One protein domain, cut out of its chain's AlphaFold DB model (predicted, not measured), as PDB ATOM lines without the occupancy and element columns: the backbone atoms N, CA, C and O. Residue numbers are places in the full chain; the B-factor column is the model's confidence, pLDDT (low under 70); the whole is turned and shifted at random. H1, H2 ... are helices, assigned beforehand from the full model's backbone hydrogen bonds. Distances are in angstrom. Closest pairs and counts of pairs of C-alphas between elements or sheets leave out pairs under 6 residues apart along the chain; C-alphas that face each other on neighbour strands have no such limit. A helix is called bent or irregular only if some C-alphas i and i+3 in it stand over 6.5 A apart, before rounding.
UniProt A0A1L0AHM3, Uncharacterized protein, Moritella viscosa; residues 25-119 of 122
ATOM      1  N   SER A  25     183.795 219.495 153.409       87.94
ATOM      2  CA  SER A  25     184.190 218.103 153.665       87.94
ATOM      3  C   SER A  25     183.951 217.704 155.124       87.94
ATOM      4  O   SER A  25     183.284 216.700 155.381       87.94
ATOM      5  N   GLN A  26     184.337 218.547 156.088       90.31
ATOM      6  CA  GLN A  26     184.073 218.315 157.515       90.31
ATOM      7  C   GLN A  26     182.574 218.219 157.831       90.31
ATOM      8  O   GLN A  26     182.151 217.418 158.668       90.31
ATOM      9  N   LYS A  27     181.726 219.024 157.173       92.56
ATOM     10  CA  LYS A  27     180.264 218.931 157.334       92.56
ATOM     11  C   LYS A  27     179.725 217.605 156.811       92.56
ATOM     12  O   LYS A  27     178.832 217.036 157.445       92.56
ATOM     13  N   ILE A  28     180.227 217.124 155.676       93.62
ATOM     14  CA  ILE A  28     179.833 215.834 155.095       93.62
ATOM     15  C   ILE A  28     180.244 214.696 156.032       93.62
ATOM     16  O   ILE A  28     179.390 213.890 156.411       93.62
ATOM     17  N   GLU A  29     181.495 214.687 156.490       93.06
ATOM     18  CA  GLU A  29     182.017 213.701 157.445       93.06
ATOM     19  C   GLU A  29     181.216 213.700 158.749       93.06
ATOM     20  O   GLU A  29     180.741 212.657 159.198       93.06
ATOM     21  N   LYS A  30     180.955 214.881 159.323       93.25
ATOM     22  CA  LYS A  30     180.153 215.015 160.545       93.25
ATOM     23  C   LYS A  30     178.734 214.484 160.360       93.25
ATOM     24  O   LYS A  30     178.210 213.814 161.249       93.25
ATOM     25  N   ARG A  31     178.087 214.768 159.225       93.38
ATOM     26  CA  ARG A  31     176.739 214.252 158.922       93.38
ATOM     27  C   ARG A  31     176.745 212.732 158.776       93.38
ATOM     28  O   ARG A  31     175.832 212.090 159.298       93.38
ATOM     29  N   ALA A  32     177.750 212.177 158.102       94.81
ATOM     30  CA  ALA A  32     177.920 210.737 157.947       94.81
ATOM     31  C   ALA A  32     178.112 210.061 159.311       94.81
ATOM     32  O   ALA A  32     177.323 209.185 159.669       94.81
ATOM     33  N   TYR A  33     179.042 210.568 160.123       93.00
ATOM     34  CA  TYR A  33     179.289 210.092 161.484       93.00
ATOM     35  C   TYR A  33     178.027 210.139 162.352       93.00
ATOM     36  O   TYR A  33     177.668 209.160 163.001       93.00
ATOM     37  N   GLN A  34     177.294 211.255 162.337       91.31
ATOM     38  CA  GLN A  34     176.054 211.379 163.104       91.31
ATOM     39  C   GLN A  34     174.966 210.417 162.627       91.31
ATOM     40  O   GLN A  34     174.198 209.912 163.444       91.31
ATOM     41  N   LYS A  35     174.856 210.181 161.314       92.62
ATOM     42  CA  LYS A  35     173.893 209.223 160.757       92.62
ATOM     43  C   LYS A  35     174.223 207.806 161.220       92.62
ATOM     44  O   LYS A  35     173.324 207.112 161.683       92.62
ATOM     45  N   GLU A  36     175.490 207.419 161.143       93.62
ATOM     46  CA  GLU A  36     175.964 206.112 161.595       93.62
ATOM     47  C   GLU A  36     175.793 205.941 163.108       93.62
ATOM     48  O   GLU A  36     175.280 204.925 163.567       93.62
ATOM     49  N   HIS A  37     176.158 206.954 163.896       90.44
ATOM     50  CA  HIS A  37     175.981 206.933 165.342       90.44
ATOM     51  C   HIS A  37     174.503 206.780 165.721       90.44
ATOM     52  O   HIS A  37     174.168 205.884 166.487       90.44
ATOM     53  N   ARG A  38     173.594 207.560 165.110       87.81
ATOM     54  CA  ARG A  38     172.143 207.411 165.332       87.81
ATOM     55  C   ARG A  38     171.638 206.012 164.988       87.81
ATOM     56  O   ARG A  38     170.805 205.489 165.719       87.81
ATOM     57  N   ALA A  39     172.116 205.424 163.890       89.81
ATOM     58  CA  ALA A  39     171.729 204.075 163.492       89.81
ATOM     59  C   ALA A  39     172.201 203.029 164.514       89.81
ATOM     60  O   ALA A  39     171.408 202.184 164.922       89.81
ATOM     61  N   ARG A  40     173.452 203.134 164.983       90.56
ATOM     62  CA  ARG A  40     174.012 202.246 166.014       90.56
ATOM     63  C   ARG A  40     173.256 202.347 167.334       90.56
ATOM     64  O   ARG A  40     172.850 201.324 167.873       90.56
ATOM     65  N   THR A  41     173.010 203.559 167.831       88.69
ATOM     66  CA  THR A  41     172.278 203.741 169.092       88.69
ATOM     67  C   THR A  41     170.837 203.243 168.980       88.69
ATOM     68  O   THR A  41     170.335 202.613 169.904       88.69
ATOM     69  N   LEU A  42     170.172 203.465 167.838       89.25
ATOM     70  CA  LEU A  42     168.818 202.959 167.610       89.25
ATOM     71  C   LEU A  42     168.771 201.424 167.564       89.25
ATOM     72  O   LEU A  42     167.843 200.836 168.111       89.25
ATOM     73  N   ALA A  43     169.756 200.781 166.931       90.69
ATOM     74  CA  ALA A  43     169.856 199.324 166.896       90.69
ATOM     75  C   ALA A  43     170.037 198.743 168.308       90.69
ATOM     76  O   ALA A  43     169.229 197.917 168.725       90.69
ATOM     77  N   ALA A  44     171.001 199.266 169.072       89.56
ATOM     78  CA  ALA A  44     171.244 198.848 170.454       89.56
ATOM     79  C   ALA A  44     170.006 199.042 171.348       89.56
ATOM     80  O   ALA A  44     169.655 198.170 172.142       89.56
ATOM     81  N   TYR A  45     169.294 200.161 171.182       90.38
ATOM     82  CA  TYR A  45     168.029 200.387 171.875       90.38
ATOM     83  C   TYR A  45     166.965 199.353 171.501       90.38
ATOM     84  O   TYR A  45     166.306 198.825 172.390       90.38
ATOM     85  N   ASN A  46     166.787 199.050 170.212       90.19
ATOM     86  CA  ASN A  46     165.777 198.088 169.769       90.19
ATOM     87  C   ASN A  46     166.055 196.676 170.300       90.19
ATOM     88  O   ASN A  46     165.114 195.988 170.692       90.19
ATOM     89  N   GLU A  47     167.324 196.264 170.350       91.94
ATOM     90  CA  GLU A  47     167.741 194.988 170.943       91.94
ATOM     91  C   GLU A  47     167.365 194.916 172.428       91.94
ATOM     92  O   GLU A  47     166.673 193.993 172.858       91.94
ATOM     93  N   GLN A  48     167.734 195.935 173.207       90.62
ATOM     94  CA  GLN A  48     167.405 195.998 174.634       90.62
ATOM     95  C   GLN A  48     165.895 196.102 174.879       90.62
ATOM     96  O   GLN A  48     165.349 195.448 175.768       90.62
ATOM     97  N   ALA A  49     165.188 196.890 174.071       89.75
ATOM     98  CA  ALA A  49     163.743 197.040 174.169       89.75
ATOM     99  C   ALA A  49     163.005 195.725 173.884       89.75
ATOM    100  O   ALA A  49     161.999 195.446 174.539       89.75
ATOM    101  N   ALA A  50     163.497 194.907 172.946       90.88
ATOM    102  CA  ALA A  50     162.947 193.581 172.677       90.88
ATOM    103  C   ALA A  50     163.084 192.664 173.901       90.88
ATOM    104  O   ALA A  50     162.087 192.086 174.332       90.88
ATOM    105  N   ILE A  51     164.267 192.632 174.526       91.56
ATOM    106  CA  ILE A  51     164.513 191.875 175.764       91.56
ATOM    107  C   ILE A  51     163.541 192.321 176.862       91.56
ATOM    108  O   ILE A  51     162.809 191.508 177.425       91.56
ATOM    109  N   ILE A  52     163.461 193.628 177.128       91.69
ATOM    110  CA  ILE A  52     162.587 194.183 178.173       91.69
ATOM    111  C   ILE A  52     161.120 193.847 177.913       91.69
ATOM    112  O   ILE A  52     160.371 193.582 178.857       91.69
ATOM    113  N   LYS A  53     160.685 193.843 176.650       88.44
ATOM    114  CA  LYS A  53     159.307 193.507 176.281       88.44
ATOM    115  C   LYS A  53     158.943 192.078 176.684       88.44
ATOM    116  O   LYS A  53     157.812 191.872 177.122       88.44
ATOM    117  N   GLU A  54     159.885 191.146 176.615       91.06
ATOM    118  CA  GLU A  54     159.688 189.728 176.948       91.06
ATOM    119  C   GLU A  54     159.840 189.411 178.444       91.06
ATOM    120  O   GLU A  54     159.304 188.408 178.917       91.06
ATOM    121  N   LEU A  55     160.509 190.273 179.218       90.94
ATOM    122  CA  LEU A  55     160.648 190.091 180.667       90.94
ATOM    123  C   LEU A  55     159.284 190.101 181.385       90.94
ATOM    124  O   LEU A  55     158.414 190.921 181.090       90.94
ATOM    125  N   LYS A  56     159.116 189.207 182.366       87.19
ATOM    126  CA  LYS A  56     157.984 189.191 183.312       87.19
ATOM    127  C   LYS A  56     158.299 190.049 184.545       87.19
ATOM    128  O   LYS A  56     159.476 190.269 184.823       87.19
ATOM    129  N   SER A  57     157.273 190.455 185.298       80.62
ATOM    130  CA  SER A  57     157.370 191.403 186.426       80.62
ATOM    131  C   SER A  57     158.514 191.127 187.411       80.62
ATOM    132  O   SER A  57     159.310 192.018 187.697       80.62
ATOM    133  N   ASP A  58     158.674 189.876 187.855       81.50
ATOM    134  CA  ASP A  58     159.712 189.506 188.833       81.50
ATOM    135  C   ASP A  58     161.134 189.730 188.288       81.50
ATOM    136  O   ASP A  58     162.011 190.260 188.971       81.50
ATOM    137  N   ASN A  59     161.349 189.401 187.012       87.94
ATOM    138  CA  ASN A  59     162.630 189.615 186.337       87.94
ATOM    139  C   ASN A  59     162.851 191.090 185.983       87.94
ATOM    140  O   ASN A  59     163.988 191.541 185.867       87.94
ATOM    141  N   LEU A  60     161.769 191.846 185.803       87.50
ATOM    142  CA  LEU A  60     161.814 193.267 185.493       87.50
ATOM    143  C   LEU A  60     162.239 194.089 186.712       87.50
ATOM    144  O   LEU A  60     163.063 194.991 186.582       87.50
ATOM    145  N   ALA A  61     161.752 193.729 187.903       87.50
ATOM    146  CA  ALA A  61     162.199 194.323 189.159       87.50
ATOM    147  C   ALA A  61     163.702 194.096 189.388       87.50
ATOM    148  O   ALA A  61     164.429 195.041 189.698       87.50
ATOM    149  N   ALA A  62     164.187 192.870 189.157       89.31
ATOM    150  CA  ALA A  62     165.613 192.557 189.231       89.31
ATOM    151  C   ALA A  62     166.433 193.328 188.181       89.31
ATOM    152  O   ALA A  62     167.503 193.851 188.489       89.31
ATOM    153  N   TYR A  63     165.925 193.448 186.950       90.38
ATOM    154  CA  TYR A  63     166.574 194.234 185.902       90.38
ATOM    155  C   TYR A  63     166.726 195.703 186.314       90.38
ATOM    156  O   TYR A  63     167.825 196.244 186.217       90.38
ATOM    157  N   VAL A  64     165.655 196.327 186.817       90.19
ATOM    158  CA  VAL A  64     165.677 197.722 187.287       90.19
ATOM    159  C   VAL A  64     166.666 197.899 188.441       90.19
ATOM    160  O   VAL A  64     167.441 198.849 188.431       90.19
ATOM    161  N   ALA A  65     166.704 196.976 189.403       89.44
ATOM    162  CA  ALA A  65     167.644 197.062 190.521       89.44
ATOM    163  C   ALA A  65     169.117 196.978 190.076       89.44
ATOM    164  O   ALA A  65     169.962 197.680 190.620       89.44
ATOM    165  N   ASN A  66     169.418 196.152 189.071       91.12
ATOM    166  CA  ASN A  66     170.792 195.887 188.630       91.12
ATOM    167  C   ASN A  66     171.331 196.880 187.586       91.12
ATOM    168  O   ASN A  66     172.519 196.846 187.286       91.12
ATOM    169  N   HIS A  67     170.479 197.732 187.007       90.06
ATOM    170  CA  HIS A  67     170.851 198.635 185.909       90.06
ATOM    171  C   HIS A  67     170.574 200.113 186.229       90.06
ATOM    172  O   HIS A  67     170.399 200.913 185.311       90.06
ATOM    173  N   SER A  68     170.532 200.505 187.508       88.12
ATOM    174  CA  SER A  68     170.261 201.894 187.925       88.12
ATOM    175  C   SER A  68     171.212 202.924 187.306       88.12
ATOM    176  O   SER A  68     170.805 204.046 186.987       88.12
ATOM    177  N   ASP A  69     172.465 202.528 187.089       89.44
ATOM    178  CA  ASP A  69     173.517 203.386 186.534       89.44
ATOM    179  C   ASP A  69     173.255 203.750 185.064       89.44
ATOM    180  O   ASP A  69     173.659 204.815 184.597       89.44
ATOM    181  N   ASN A  70     172.461 202.935 184.362       88.06
ATOM    182  CA  ASN A  70     172.075 203.159 182.968       88.06
ATOM    183  C   ASN A  70     170.995 204.249 182.827       88.06
ATOM    184  O   ASN A  70     170.550 204.561 181.721       88.06
ATOM    185  N   SER A  71     170.549 204.863 183.928       86.31
ATOM    186  CA  SER A  71     169.572 205.960 183.902       86.31
ATOM    187  C   SER A  71     170.042 207.184 183.108       86.31
ATOM    188  O   SER A  71     169.210 207.917 182.567       86.31
ATOM    189  N   HIS A  72     171.356 207.377 182.977       86.44
ATOM    190  CA  HIS A  72     171.966 208.472 182.220       86.44
ATOM    191  C   HIS A  72     172.327 208.109 180.773       86.44
ATOM    192  O   HIS A  72     172.866 208.953 180.050       86.44
ATOM    193  N   ASP A  73     172.002 206.893 180.326       87.88
ATOM    194  CA  ASP A  73     172.265 206.460 178.958       87.88
ATOM    195  C   ASP A  73     171.503 207.298 177.934       87.88
ATOM    196  O   ASP A  73     170.425 207.853 178.191       87.88
ATOM    197  N   VAL A  74     172.061 207.353 176.723       86.50
ATOM    198  CA  VAL A  74     171.496 208.110 175.607       86.50
ATOM    199  C   VAL A  74     170.060 207.659 175.338       86.50
ATOM    200  O   VAL A  74     169.793 206.508 175.003       86.50
ATOM    201  N   ARG A  75     169.121 208.604 175.426       87.31
ATOM    202  CA  ARG A  75     167.711 208.356 175.118       87.31
ATOM    203  C   ARG A  75     167.488 208.276 173.613       87.31
ATOM    204  O   ARG A  75     167.752 209.235 172.878       87.31
ATOM    205  N   THR A  76     166.912 207.172 173.158       83.38
ATOM    206  CA  THR A  76     166.622 206.910 171.742       83.38
ATOM    207  C   THR A  76     165.317 206.146 171.601       83.38
ATOM    208  O   THR A  76     164.987 205.344 172.451       83.38
ATOM    209  N   GLY A  77     164.550 206.370 170.537       71.50
ATOM    210  CA  GLY A  77     163.277 205.669 170.365       71.50
ATOM    211  C   GLY A  77     162.274 206.454 169.531       71.50
ATOM    212  O   GLY A  77     162.652 207.336 168.755       71.50
ATOM    213  N   LEU A  78     160.992 206.122 169.691       62.03
ATOM    214  CA  LEU A  78     159.885 206.745 168.965       62.03
ATOM    215  C   LEU A  78     159.848 208.264 169.181       62.03
ATOM    216  O   LEU A  78     160.049 208.764 170.284       62.03
ATOM    217  N   HIS A  79     159.525 208.999 168.113       60.59
ATOM    218  CA  HIS A  79     159.488 210.466 168.100       60.59
ATOM    219  C   HIS A  79     158.608 211.085 169.198       60.59
ATOM    220  O   HIS A  79     158.844 212.224 169.593       60.59
ATOM    221  N   SER A  80     157.611 210.345 169.684       67.69
ATOM    222  CA  SER A  80     156.676 210.779 170.719       67.69
ATOM    223  C   SER A  80     157.245 210.724 172.139       67.69
ATOM    224  O   SER A  80     156.770 211.469 172.991       67.69
ATOM    225  N   MET A  81     158.235 209.866 172.412       78.25
ATOM    226  CA  MET A  81     158.878 209.760 173.722       78.25
ATOM    227  C   MET A  81     160.241 209.078 173.579       78.25
ATOM    228  O   MET A  81     160.323 207.880 173.307       78.25
ATOM    229  N   LYS A  82     161.318 209.844 173.771       87.50
ATOM    230  CA  LYS A  82     162.673 209.286 173.820       87.50
ATOM    231  C   LYS A  82     162.942 208.782 175.228       87.50
ATOM    232  O   LYS A  82     162.963 209.587 176.153       87.50
ATOM    233  N   VAL A  83     163.181 207.485 175.349       90.12
ATOM    234  CA  VAL A  83     163.578 206.819 176.592       90.12
ATOM    235  C   VAL A  83     164.799 205.959 176.322       90.12
ATOM    236  O   VAL A  83     164.998 205.523 175.193       90.12
ATOM    237  N   ASN A  84     165.646 205.735 177.315       90.88
ATOM    238  CA  ASN A  84     166.642 204.667 177.228       90.88
ATOM    239  C   ASN A  84     166.018 203.316 177.642       90.88
ATOM    240  O   ASN A  84     164.843 203.235 178.013       90.88
ATOM    241  N   ALA A  85     166.789 202.234 177.526       89.62
ATOM    242  CA  ALA A  85     166.316 200.893 177.866       89.62
ATOM    243  C   ALA A  85     165.939 200.775 179.352       89.62
ATOM    244  O   ALA A  85     164.886 200.239 179.689       89.62
ATOM    245  N   TYR A  86     166.750 201.343 180.242       91.38
ATOM    246  CA  TYR A  86     166.465 201.351 181.673       91.38
ATOM    247  C   TYR A  86     165.135 202.052 181.998       91.38
ATOM    248  O   TYR A  86     164.267 201.483 182.658       91.38
ATOM    249  N   GLU A  87     164.925 203.257 181.469       91.75
ATOM    250  CA  GLU A  87     163.684 204.021 181.611       91.75
ATOM    251  C   GLU A  87     162.478 203.244 181.064       91.75
ATOM    252  O   GLU A  87     161.413 203.249 181.680       91.75
ATOM    253  N   LEU A  88     162.634 202.530 179.942       92.06
ATOM    254  CA  LEU A  88     161.586 201.663 179.401       92.06
ATOM    255  C   LEU A  88     161.220 200.534 180.377       92.06
ATOM    256  O   LEU A  88     160.031 200.266 180.565       92.06
ATOM    257  N   ALA A  89     162.209 199.896 181.009       92.44
ATOM    258  CA  ALA A  89     161.973 198.871 182.022       92.44
ATOM    259  C   ALA A  89     161.245 199.453 183.242       92.44
ATOM    260  O   ALA A  89     160.224 198.914 183.663       92.44
ATOM    261  N   VAL A  90     161.679 200.609 183.748       92.88
ATOM    262  CA  VAL A  90     161.001 201.301 184.859       92.88
ATOM    263  C   VAL A  90     159.542 201.613 184.513       92.88
ATOM    264  O   VAL A  90     158.639 201.330 185.301       92.88
ATOM    265  N   ILE A  91     159.288 202.156 183.319       92.31
ATOM    266  CA  ILE A  91     157.931 202.476 182.855       92.31
ATOM    267  C   ILE A  91     157.084 201.211 182.749       92.31
ATOM    268  O   ILE A  91     155.932 201.218 183.181       92.31
ATOM    269  N   LYS A  92     157.628 200.124 182.192       92.50
ATOM    270  CA  LYS A  92     156.904 198.856 182.076       92.50
ATOM    271  C   LYS A  92     156.551 198.295 183.456       92.50
ATOM    272  O   LYS A  92     155.389 197.958 183.669       92.50
ATOM    273  N   GLN A  93     157.487 198.299 184.405       92.50
ATOM    274  CA  GLN A  93     157.219 197.868 185.781       92.50
ATOM    275  C   GLN A  93     156.115 198.707 186.426       92.50
ATOM    276  O   GLN A  93     155.180 198.178 187.021       92.50
ATOM    277  N   ALA A  94     156.186 200.030 186.278       92.31
ATOM    278  CA  ALA A  94     155.180 200.932 186.821       92.31
ATOM    279  C   ALA A  94     153.796 200.717 186.182       92.31
ATOM    280  O   ALA A  94     152.780 200.789 186.874       92.31
ATOM    281  N   ILE A  95     153.734 200.426 184.879       92.62
ATOM    282  CA  ILE A  95     152.486 200.079 184.187       92.62
ATOM    283  C   ILE A  95     151.878 198.803 184.779       92.62
ATOM    284  O   ILE A  95     150.683 198.801 185.074       92.62
ATOM    285  N   GLU A  96     152.689 197.761 184.984       90.56
ATOM    286  CA  GLU A  96     152.242 196.487 185.565       90.56
ATOM    287  C   GLU A  96     151.724 196.666 186.999       90.56
ATOM    288  O   GLU A  96     150.644 196.178 187.324       90.56
ATOM    289  N   LEU A  97     152.428 197.440 187.831       90.38
ATOM    290  CA  LEU A  97     152.031 197.703 189.219       90.38
ATOM    291  C   LEU A  97     150.764 198.560 189.343       90.38
ATOM    292  O   LEU A  97     149.963 198.363 190.254       90.38
ATOM    293  N   THR A  98     150.581 199.536 188.455       90.38
ATOM    294  CA  THR A  98     149.460 200.493 188.530       90.38
ATOM    295  C   THR A  98     148.238 200.086 187.706       90.38
ATOM    296  O   THR A  98     147.219 200.788 187.728       90.38
ATOM    297  N   GLY A  99     148.336 199.001 186.930       89.88
ATOM    298  CA  GLY A  99     147.303 198.580 185.979       89.88
ATOM    299  C   GLY A  99     147.002 199.641 184.914       89.88
ATOM    300  O   GLY A  99     145.862 199.781 184.466       89.88
ATOM    301  N   SER A 100     147.985 200.471 184.560       92.69
ATOM    302  CA  SER A 100     147.793 201.539 183.577       92.69
ATOM    303  C   SER A 100     147.680 201.003 182.155       92.69
ATOM    304  O   SER A 100     148.303 200.015 181.786       92.69
ATOM    305  N   LYS A 101     146.907 201.688 181.304       90.56
ATOM    306  CA  LYS A 101     146.716 201.256 179.901       90.56
ATOM    307  C   LYS A 101     147.948 201.499 179.019       90.56
ATOM    308  O   LYS A 101     148.014 201.016 177.894       90.56
ATOM    309  N   GLY A 102     148.901 202.290 179.506       89.81
ATOM    310  CA  GLY A 102     150.140 202.628 178.817       89.81
ATOM    311  C   GLY A 102     150.865 203.788 179.494       89.81
ATOM    312  O   GLY A 102     150.394 204.336 180.490       89.81
ATOM    313  N   SER A 103     151.993 204.203 178.916       89.56
ATOM    314  CA  SER A 103     152.866 205.241 179.486       89.56
ATOM    315  C   SER A 103     152.183 206.604 179.647       89.56
ATOM    316  O   SER A 103     152.391 207.278 180.650       89.56
ATOM    317  N   ARG A 104     151.319 207.006 178.702       90.44
ATOM    318  CA  ARG A 104     150.562 208.269 178.798       90.44
ATOM    319  C   ARG A 104     149.573 208.261 179.963       90.44
ATOM    320  O   ARG A 104     149.464 209.252 180.675       90.44
ATOM    321  N   ASP A 105     148.850 207.158 180.134       92.62
ATOM    322  CA  ASP A 105     147.893 207.001 181.231       92.62
ATOM    323  C   ASP A 105     148.615 207.001 182.584       92.62
ATOM    324  O   ASP A 105     148.225 207.736 183.488       92.62
ATOM    325  N   LEU A 106     149.734 206.273 182.678       93.62
ATOM    326  CA  LEU A 106     150.612 206.293 183.848       93.62
ATOM    327  C   LEU A 106     151.063 207.723 184.188       93.62
ATOM    328  O   LEU A 106     150.925 208.154 185.329       93.62
ATOM    329  N   TYR A 107     151.553 208.475 183.198       92.19
ATOM    330  CA  TYR A 107     152.002 209.855 183.390       92.19
ATOM    331  C   TYR A 107     150.885 210.758 183.929       92.19
ATOM    332  O   TYR A 107     151.083 211.469 184.910       92.19
ATOM    333  N   ILE A 108     149.685 210.690 183.342       92.75
ATOM    334  CA  ILE A 108     148.538 211.486 183.799       92.75
ATOM    335  C   ILE A 108     148.155 211.118 185.237       92.75
ATOM    336  O   ILE A 108     147.902 212.017 186.039       92.75
ATOM    337  N   LYS A 109     148.128 209.824 185.583       92.69
ATOM    338  CA  LYS A 109     147.846 209.374 186.956       92.69
ATOM    339  C   LYS A 109     148.874 209.918 187.948       92.69
ATOM    340  O   LYS A 109     148.473 210.450 188.980       92.69
ATOM    341  N   LEU A 110     150.165 209.846 187.619       92.25
ATOM    342  CA  LEU A 110     151.243 210.383 188.458       92.25
ATOM    343  C   LEU A 110     151.102 211.896 188.658       92.25
ATOM    344  O   LEU A 110     151.153 212.375 189.789       92.25
ATOM    345  N   CYS A 111     150.851 212.655 187.586       93.38
ATOM    346  CA  CYS A 111     150.616 214.094 187.692       93.38
ATOM    347  C   CYS A 111     149.401 214.407 188.573       93.38
ATOM    348  O   CYS A 111     149.499 215.252 189.458       93.38
ATOM    349  N   LYS A 112     148.276 213.704 188.384       91.88
ATOM    350  CA  LYS A 112     147.080 213.882 189.223       91.88
ATOM    351  C   LYS A 112     147.370 213.613 190.696       91.88
ATOM    352  O   LYS A 112     146.985 214.419 191.531       91.88
ATOM    353  N   GLN A 113     148.085 212.534 191.015       91.25
ATOM    354  CA  GLN A 113     148.466 212.213 192.394       91.25
ATOM    355  C   GLN A 113     149.302 213.322 193.042       91.25
ATOM    356  O   GLN A 113     149.071 213.662 194.199       91.25
ATOM    357  N   ILE A 114     150.248 213.911 192.304       91.69
ATOM    358  CA  ILE A 114     151.064 215.026 192.804       91.69
ATOM    359  C   ILE A 114     150.199 216.269 193.049       91.69
ATOM    360  O   ILE A 114     150.355 216.918 194.079       91.69
ATOM    361  N   ILE A 115     149.277 216.587 192.136       91.50
ATOM    362  CA  ILE A 115     148.394 217.759 192.249       91.50
ATOM    363  C   ILE A 115     147.428 217.615 193.437       91.50
ATOM    364  O   ILE A 115     147.263 218.568 194.197       91.50
ATOM    365  N   ILE A 116     146.853 216.423 193.635       91.19
ATOM    366  CA  ILE A 116     146.002 216.106 194.796       91.19
ATOM    367  C   ILE A 116     146.815 216.225 196.088       91.19
ATOM    368  O   ILE A 116     146.407 216.897 197.028       91.19
ATOM    369  N   LYS A 117     148.027 215.650 196.125       88.19
ATOM    370  CA  LYS A 117     148.925 215.771 197.285       88.19
ATOM    371  C   LYS A 117     149.324 217.225 197.571       88.19
ATOM    372  O   LYS A 117     149.574 217.571 198.720       88.19
ATOM    373  N   GLY A 118     149.389 218.060 196.536       86.94
ATOM    374  CA  GLY A 118     149.616 219.502 196.635       86.94
ATOM    375  C   GLY A 118     148.382 220.321 197.031       86.94
ATOM    376  O   GLY A 118     148.510 221.534 197.163       86.94
ATOM    377  N   GLY A 119     147.212 219.694 197.212       80.62
ATOM    378  CA  GLY A 119     145.976 220.349 197.656       80.62
ATOM    379  C   GLY A 119     145.286 221.221 196.602       80.62
ATOM    380  O   GLY A 119     144.535 222.118 196.963       80.62
TER     381      GLY A 119
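AT A GLANCE: This is residues 25 to 119 of the 122 residues of an uncharacterized protein of Moritella viscosa (UniProt A0A1L0AHM3). Picture one long helix, H1, whose first part sticks out as an arm at residues 25 to 37, while its later part packs on a short helix, H4, in the core of a small helical body. H2 and the short H3 also pack on H4, and H5 meets H4 with its first turn and then heads away, so that residues 110 to 119 stick out as well. The printed part has 95 residues, with five named helices in the order H1, H2, H3, H4, H5 and no named strand; its class is all helix. The whole is loose, with a radius of gyration of the C-alphas of 16.7 A, and elongated, spanning 57 by 33 by 23 A.

IN THESE COORDINATES: Find C-alpha 25 at (184.190, 218.103, 153.665); from there H1, residues 25 to 54, runs 44.1 A to C-alpha 54 at (159.688, 189.728, 176.948). Next look at H2, residues 57 to 66, which is 14.3 A long, and H3, residues 68 to 72, which is 8.9 A long. H3 is irregular, but only just: C-alphas 69 and 72 are 6.8 A apart. H4, residues 85 to 98, covers 20.0 A. H5, residues 103 to 117, covers 21.1 A and ends with C-alpha 117 at (148.925, 215.771, 197.285).

HOW THE PARTS SIT: Start on H1, which touches H4 with residues 45 to 52 alone; the closest C-alphas, of Ala 49 and Ala 85, are 5.9 A apart. These two helices run the same way at a shallow tilt of 34 degrees, only just short of steep. H4 is the hub, touching the four other helices. H2 touches it at Val 64 and Val 90, the closest C-alphas, 6.4 A apart, and runs opposite ways to it at a steep tilt of 41 degrees. H3 touches residues 86 to 87 of H4 alone, with the closest C-alphas, of Ser 71 and Tyr 86, 6.0 A apart. H5 touches H4 with residues 103 to 106 alone, closest at the C-alphas of Ile 95 and Leu 106, 6.5 A, at a steep tilt of 65 degrees. H1 and H5 are apart. In H1, H2, H4 and H5 every O i to N i+4 pair is within hydrogen-bond range; H3 has 0 of 1, and 1 of 2 O i to N i+3 pairs.

THE WHOLE: The two C-alphas farthest apart are those of Ser 25 and Gly 119, 58.3 A. Without the stretches that stand free, the body has 72 residues and spans 34 by 26 by 21 A. The printed part has no cut. Look at residues 73 to 84 for the long link, from H3 to H4; the other links are tight. The mean pLDDT of the printed part is 89.0, and residues 78 to 80 are under 70.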